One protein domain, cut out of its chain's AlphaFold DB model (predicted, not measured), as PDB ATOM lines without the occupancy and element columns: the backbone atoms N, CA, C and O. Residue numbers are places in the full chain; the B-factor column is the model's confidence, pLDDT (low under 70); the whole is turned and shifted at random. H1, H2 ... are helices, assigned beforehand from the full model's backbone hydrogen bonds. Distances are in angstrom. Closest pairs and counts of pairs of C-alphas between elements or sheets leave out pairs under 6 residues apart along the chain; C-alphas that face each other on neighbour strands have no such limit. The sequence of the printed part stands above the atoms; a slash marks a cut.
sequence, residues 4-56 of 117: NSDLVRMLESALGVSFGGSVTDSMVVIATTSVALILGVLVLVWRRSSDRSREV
ATOM      1  N   ASN A   4     -42.929  25.906 -32.399       72.31
ATOM      2  CA  ASN A   4     -43.074  27.355 -32.583       72.31
ATOM      3  C   ASN A   4     -43.629  28.043 -31.327       72.31
ATOM      4  O   ASN A   4     -43.184  29.131 -30.979       72.31
ATOM      5  N   SER A   5     -44.555  27.400 -30.614       76.75
ATOM      6  CA  SER A   5     -45.168  27.962 -29.405       76.75
ATOM      7  C   SER A   5     -44.210  27.937 -28.212       76.75
ATOM      8  O   SER A   5     -44.212  28.857 -27.398       76.75
ATOM      9  N   ASP A   6     -43.367  26.905 -28.131       86.44
ATOM     10  CA  ASP A   6     -42.359  26.757 -27.077       86.44
ATOM     11  C   ASP A   6     -41.248  27.811 -27.206       86.44
ATOM     12  O   ASP A   6     -40.831  28.400 -26.211       86.44
ATOM     13  N   LEU A   7     -40.827  28.121 -28.439       79.81
ATOM     14  CA  LEU A   7     -39.870  29.198 -28.713       79.81
ATOM     15  C   LEU A   7     -40.427  30.574 -28.361       79.81
ATOM     16  O   LEU A   7     -39.726  31.373 -27.746       79.81
ATOM     17  N   VAL A   8     -41.685  30.843 -28.720       76.12
ATOM     18  CA  VAL A   8     -42.343  32.110 -28.377       76.12
ATOM     19  C   VAL A   8     -42.440  32.260 -26.861       76.12
ATOM     20  O   VAL A   8     -42.019  33.283 -26.336       76.12
ATOM     21  N   ARG A   9     -42.866  31.216 -26.142       80.12
ATOM     22  CA  ARG A   9     -42.920  31.223 -24.670       80.12
ATOM     23  C   ARG A   9     -41.552  31.410 -24.020       80.12
ATOM     24  O   ARG A   9     -41.441  32.106 -23.011       80.12
ATOM     25  N   MET A  10     -40.510  30.798 -24.579       83.88
ATOM     26  CA  MET A  10     -39.138  30.965 -24.099       83.88
ATOM     27  C   MET A  10     -38.639  32.395 -24.331       83.88
ATOM     28  O   MET A  10     -38.004  32.963 -23.448       83.88
ATOM     29  N   LEU A  11     -38.960  32.991 -25.480       77.44
ATOM     30  CA  LEU A  11     -38.590  34.364 -25.814       77.44
ATOM     31  C   LEU A  11     -39.355  35.387 -24.959       77.44
ATOM     32  O   LEU A  11     -38.744  36.313 -24.435       77.44
ATOM     33  N   GLU A  12     -40.656  35.177 -24.747       76.38
ATOM     34  CA  GLU A  12     -41.490  35.951 -23.814       76.38
ATOM     35  C   GLU A  12     -40.936  35.889 -22.387       76.38
ATOM     36  O   GLU A  12     -40.821  36.911 -21.714       76.38
ATOM     37  N   SER A  13     -40.518  34.699 -21.943       81.88
ATOM     38  CA  SER A  13     -39.944  34.498 -20.607       81.88
ATOM     39  C   SER A  13     -38.552  35.122 -20.467       81.88
ATOM     40  O   SER A  13     -38.245  35.705 -19.432       81.88
ATOM     41  N   ALA A  14     -37.705  35.011 -21.494       81.31
ATOM     42  CA  ALA A  14     -36.334  35.523 -21.473       81.31
ATOM     43  C   ALA A  14     -36.275  37.053 -21.559       81.31
ATOM     44  O   ALA A  14     -35.403  37.673 -20.954       81.31
ATOM     45  N   LEU A  15     -37.194  37.654 -22.313       72.25
ATOM     46  CA  LEU A  15     -37.275  39.100 -22.489       72.25
ATOM     47  C   LEU A  15     -38.232  39.763 -21.486       72.25
ATOM     48  O   LEU A  15     -38.247  40.986 -21.390       72.25
ATOM     49  N   GLY A  16     -39.016  38.982 -20.734       72.31
ATOM     50  CA  GLY A  16     -39.991  39.490 -19.764       72.31
ATOM     51  C   GLY A  16     -41.130  40.293 -20.400       72.31
ATOM     52  O   GLY A  16     -41.803  41.054 -19.707       72.31
ATOM     53  N   VAL A  17     -41.337  40.151 -21.712       69.25
ATOM     54  CA  VAL A  17     -42.360  40.871 -22.475       69.25
ATOM     55  C   VAL A  17     -43.533  39.942 -22.751       69.25
ATOM     56  O   VAL A  17     -43.364  38.838 -23.262       69.25
ATOM     57  N   SER A  18     -44.740  40.384 -22.401       68.19
ATOM     58  CA  SER A  18     -45.967  39.674 -22.747       68.19
ATOM     59  C   SER A  18     -46.526  40.271 -24.031       68.19
ATOM     60  O   SER A  18     -47.081  41.369 -24.012       68.19
ATOM     61  N   PHE A  19     -46.431  39.545 -25.148       63.59
ATOM     62  CA  PHE A  19     -46.994  39.986 -26.431       63.59
ATOM     63  C   PHE A  19     -48.541  40.029 -26.441       63.59
ATOM     64  O   PHE A  19     -49.144  40.367 -27.461       63.59
ATOM     65  N   GLY A  20     -49.199  39.707 -25.317       59.56
ATOM     66  CA  GLY A  20     -50.656  39.622 -25.176       59.56
ATOM     67  C   GLY A  20     -51.388  40.942 -24.895       59.56
ATOM     68  O   GLY A  20     -52.615  40.976 -24.984       59.56
ATOM     69  N   GLY A  21     -50.682  42.030 -24.570       63.62
ATOM     70  CA  GLY A  21     -51.280  43.328 -24.243       63.62
ATOM     71  C   GLY A  21     -51.136  44.334 -25.380       63.62
ATOM     72  O   GLY A  21     -50.150  45.050 -25.437       63.62
ATOM     73  N   SER A  22     -52.134  44.422 -26.261       63.66
ATOM     74  CA  SER A  22     -52.202  45.337 -27.417       63.66
ATOM     75  C   SER A  22     -51.165  45.084 -28.529       63.66
ATOM     76  O   SER A  22     -49.964  45.294 -28.396       63.66
ATOM     77  N   VAL A  23     -51.664  44.659 -29.693       68.06
ATOM     78  CA  VAL A  23     -50.855  44.366 -30.892       68.06
ATOM     79  C   VAL A  23     -50.011  45.551 -31.356       68.06
ATOM     80  O   VAL A  23     -48.949  45.350 -31.933       68.06
ATOM     81  N   THR A  24     -50.460  46.777 -31.095       75.50
ATOM     82  CA  THR A  24     -49.768  48.002 -31.499       75.50
ATOM     83  C   THR A  24     -48.465  48.191 -30.730       75.50
ATOM     84  O   THR A  24     -47.447  48.471 -31.352       75.50
ATOM     85  N   ASP A  25     -48.468  47.980 -29.412       78.19
ATOM     86  CA  ASP A  25     -47.269  48.119 -28.577       78.19
ATOM     87  C   ASP A  25     -46.245  47.025 -28.909       78.19
ATOM     88  O   ASP A  25     -45.094  47.308 -29.241       78.19
ATOM     89  N   SER A  26     -46.718  45.778 -29.014       78.50
ATOM     90  CA  SER A  26     -45.932  44.640 -29.499       78.50
ATOM     91  C   SER A  26     -45.312  44.895 -30.876       78.50
ATOM     92  O   SER A  26     -44.134  44.611 -31.094       78.50
ATOM     93  N   MET A  27     -46.078  45.449 -31.820       80.38
ATOM     94  CA  MET A  27     -45.593  45.744 -33.169       80.38
ATOM     95  C   MET A  27     -44.534  46.851 -33.161       80.38
ATOM     96  O   MET A  27     -43.551  46.743 -33.894       80.38
ATOM     97  N   VAL A  28     -44.691  47.873 -32.316       83.88
ATOM     98  CA  VAL A  28     -43.686  48.930 -32.133       83.88
ATOM     99  C   VAL A  28     -42.399  48.346 -31.550       83.88
ATOM    100  O   VAL A  28     -41.329  48.564 -32.115       83.88
ATOM    101  N   VAL A  29     -42.482  47.528 -30.497       84.19
ATOM    102  CA  VAL A  29     -41.310  46.885 -29.875       84.19
ATOM    103  C   VAL A  29     -40.577  45.974 -30.862       84.19
ATOM    104  O   VAL A  29     -39.349  46.038 -30.973       84.19
ATOM    105  N   ILE A  30     -41.309  45.156 -31.624       85.12
ATOM    106  CA  ILE A  30     -40.730  44.272 -32.648       85.12
ATOM    107  C   ILE A  30     -40.072  45.096 -33.758       85.12
ATOM    108  O   ILE A  30     -38.942  44.798 -34.151       85.12
ATOM    109  N   ALA A  31     -40.738  46.145 -34.247       86.56
ATOM    110  CA  ALA A  31     -40.202  47.004 -35.296       86.56
ATOM    111  C   ALA A  31     -38.913  47.703 -34.844       86.56
ATOM    112  O   ALA A  31     -37.898  47.629 -35.537       86.56
ATOM    113  N   THR A  32     -38.908  48.318 -33.659       88.31
ATOM    114  CA  THR A  32     -37.733  49.014 -33.120       88.31
ATOM    115  C   THR A  32     -36.574  48.053 -32.857       88.31
ATOM    116  O   THR A  32     -35.439  48.360 -33.220       88.31
ATOM    117  N   THR A  33     -36.840  46.868 -32.301       87.94
ATOM    118  CA  THR A  33     -35.805  45.851 -32.042       87.94
ATOM    119  C   THR A  33     -35.232  45.295 -33.344       87.94
ATOM    120  O   THR A  33     -34.021  45.113 -33.459       87.94
ATOM    121  N   SER A  34     -36.076  45.090 -34.360       90.81
ATOM    122  CA  SER A  34     -35.646  44.655 -35.691       90.81
ATOM    123  C   SER A  34     -34.740  45.696 -36.357       90.81
ATOM    124  O   SER A  34     -33.644  45.364 -36.810       90.81
ATOM    125  N   VAL A  35     -35.131  46.975 -36.336       93.38
ATOM    126  CA  VAL A  35     -34.304  48.070 -36.868       93.38
ATOM    127  C   VAL A  35     -32.980  48.179 -36.109       93.38
ATOM    128  O   VAL A  35     -31.926  48.294 -36.735       93.38
ATOM    129  N   ALA A  36     -33.004  48.085 -34.777       93.19
ATOM    130  CA  ALA A  36     -31.798  48.116 -33.955       93.19
ATOM    131  C   ALA A  36     -30.853  46.942 -34.256       93.19
ATOM    132  O   ALA A  36     -29.643  47.145 -34.334       93.19
ATOM    133  N   LEU A  37     -31.382  45.735 -34.489       94.06
ATOM    134  CA  LEU A  37     -30.586  44.577 -34.903       94.06
ATOM    135  C   LEU A  37     -29.971  44.776 -36.289       94.06
ATOM    136  O   LEU A  37     -28.782  44.521 -36.459       94.06
ATOM    137  N   ILE A  38     -30.742  45.266 -37.264       93.94
ATOM    138  CA  ILE A  38     -30.244  45.521 -38.623       93.94
ATOM    139  C   ILE A  38     -29.123  46.563 -38.590       93.94
ATOM    140  O   ILE A  38     -28.045  46.320 -39.132       93.94
ATOM    141  N   LEU A  39     -29.337  47.696 -37.914       94.94
ATOM    142  CA  LEU A  39     -28.317  48.735 -37.759       94.94
ATOM    143  C   LEU A  39     -27.113  48.229 -36.958       94.94
ATOM    144  O   LEU A  39     -25.974  48.501 -37.330       94.94
ATOM    145  N   GLY A  40     -27.340  47.454 -35.897       93.00
ATOM    146  CA  GLY A  40     -26.289  46.862 -35.075       93.00
ATOM    147  C   GLY A  40     -25.405  45.898 -35.864       93.00
ATOM    148  O   GLY A  40     -24.182  46.012 -35.810       93.00
ATOM    149  N   VAL A  41     -25.999  44.997 -36.651       92.62
ATOM    150  CA  VAL A  41     -25.268  44.069 -37.527       92.62
ATOM    151  C   VAL A  41     -24.564  44.825 -38.651       92.62
ATOM    152  O   VAL A  41     -23.402  44.539 -38.929       92.62
ATOM    153  N   LEU A  42     -25.210  45.826 -39.256       92.56
ATOM    154  CA  LEU A  42     -24.602  46.650 -40.302       92.56
ATOM    155  C   LEU A  42     -23.365  47.395 -39.780       92.56
ATOM    156  O   LEU A  42     -22.301  47.339 -40.398       92.56
ATOM    157  N   VAL A  43     -23.471  48.028 -38.608       91.31
ATOM    158  CA  VAL A  43     -22.345  48.684 -37.931       91.31
ATOM    159  C   VAL A  43     -21.286  47.666 -37.522       91.31
ATOM    160  O   VAL A  43     -20.102  47.947 -37.674       91.31
ATOM    161  N   LEU A  44     -21.662  46.478 -37.044       89.00
ATOM    162  CA  LEU A  44     -20.713  45.433 -36.661       89.00
ATOM    163  C   LEU A  44     -19.911  44.928 -37.866       89.00
ATOM    164  O   LEU A  44     -18.691  44.807 -37.774       89.00
ATOM    165  N   VAL A  45     -20.568  44.679 -39.001       87.81
ATOM    166  CA  VAL A  45     -19.916  44.265 -40.252       87.81
ATOM    167  C   VAL A  45     -19.034  45.389 -40.791       87.81
ATOM    168  O   VAL A  45     -17.889  45.138 -41.168       87.81
ATOM    169  N   TRP A  46     -19.505  46.638 -40.763       80.00
ATOM    170  CA  TRP A  46     -18.715  47.778 -41.225       80.00
ATOM    171  C   TRP A  46     -17.512  48.063 -40.319       80.00
ATOM    172  O   TRP A  46     -16.408  48.310 -40.809       80.00
ATOM    173  N   ARG A  47     -17.687  47.949 -38.999       78.38
ATOM    174  CA  ARG A  47     -16.617  48.083 -38.008       78.38
ATOM    175  C   ARG A  47     -15.622  46.937 -38.117       78.38
ATOM    176  O   ARG A  47     -14.433  47.204 -38.079       78.38
ATOM    177  N   ARG A  48     -16.069  45.694 -38.330       68.69
ATOM    178  CA  ARG A  48     -15.183  44.537 -38.553       68.69
ATOM    179  C   ARG A  48     -14.403  44.651 -39.864       68.69
ATOM    180  O   ARG A  48     -13.227  44.304 -39.895       68.69
ATOM    181  N   SER A  49     -15.026  45.174 -40.920       57.69
ATOM    182  CA  SER A  49     -14.346  45.482 -42.184       57.69
ATOM    183  C   SER A  49     -13.334  46.627 -42.023       57.69
ATOM    184  O   SER A  49     -12.210  46.537 -42.511       57.69
ATOM    185  N   SER A  50     -13.682  47.667 -41.256       53.62
ATOM    186  CA  SER A  50     -12.762  48.767 -40.939       53.62
ATOM    187  C   SER A  50     -11.621  48.343 -40.023       53.62
ATOM    188  O   SER A  50     -10.519  48.834 -40.212       53.62
ATOM    189  N   ASP A  51     -11.830  47.431 -39.071       49.62
ATOM    190  CA  ASP A  51     -10.768  46.922 -38.190       49.62
ATOM    191  C   ASP A  51      -9.675  46.219 -39.010       49.62
ATOM    192  O   ASP A  51      -8.493  46.487 -38.819       49.62
ATOM    193  N   ARG A  52     -10.084  45.469 -40.046       48.50
ATOM    194  CA  ARG A  52      -9.169  44.855 -41.023       48.50
ATOM    195  C   ARG A  52      -8.462  45.859 -41.945       48.50
ATOM    196  O   ARG A  52      -7.477  45.535 -42.600       48.50
ATOM    197  N   SER A  53      -8.968  47.088 -42.020       47.50
ATOM    198  CA  SER A  53      -8.363  48.202 -42.761       47.50
ATOM    199  C   SER A  53      -7.542  49.134 -41.853       47.50
ATOM    200  O   SER A  53      -6.682  49.881 -42.325       47.50
ATOM    201  N   ARG A  54      -7.765  49.087 -40.532       42.94
ATOM    202  CA  ARG A  54      -7.135  49.969 -39.539       42.94
ATOM    203  C   ARG A  54      -5.829  49.414 -38.979       42.94
ATOM    204  O   ARG A  54      -5.045  50.190 -38.436       42.94
ATOM    205  N   GLU A  55      -5.551  48.135 -39.203       41.81
ATOM    206  CA  GLU A  55      -4.234  47.520 -38.986       41.81
ATOM    207  C   GLU A  55      -3.163  47.959 -40.009       41.81
ATOM    208  O   GLU A  55      -1.994  47.634 -39.848       41.81
ATOM    209  N   VAL A  56      -3.516  48.797 -41.000       46.62
ATOM    210  CA  VAL A  56      -2.562  49.343 -41.992       46.62
ATOM    211  C   VAL A  56      -2.204  50.821 -41.752       46.62
ATOM    212  O   VAL A  56      -1.305  51.348 -42.398       46.62
TER     213      VAL A  56
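This is residues 4 to 56 of the 117 residues of the protein "Flavodoxin-like domain-containing protein" of Prunus yedoensis var. nudiflora (UniProt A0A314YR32). What shape does the model show? One long straight helix, H2, makes the longest axis, and a short helix, H1, is set crosswise off to one side near its first end; residues 31 to 56 stick out free. What is printed? The printed part has 53 residues, with two named helices, H1 then H2, and no named strand: the class is all helix. How large is it? It is extended, a rod spanning 52 by 23 by 17 A, with a radius of gyration of the C-alphas of 16.6 A.

Do the helices meet? H1, residues 4 to 15, and H2, residues 23 to 54, are apart, with no C-alpha of the one within 8 A of the other. Are their backbones well formed? In H1 and H2 every O i to N i+4 pair is within hydrogen-bond range.

Where does H1 begin? C-alpha 4 is at (-43.074, 27.355, -32.583), and H1 is 16.5 A long from first to last C-alpha. Where does H2 run? It goes from C-alpha 23 at (-50.855, 44.366, -30.892) to C-alpha 54 at (-7.135, 49.969, -39.539), 44.9 A.

Which C-alphas are farthest apart? Those of Gly 21 and Val 56, 52.2 A. Is it continuous? The printed part has no cut, and a short link of 7 residues joins H1 to H2. Where is confidence low? The pLDDT is under 70 in residues 17 to 23 and 48 to 56.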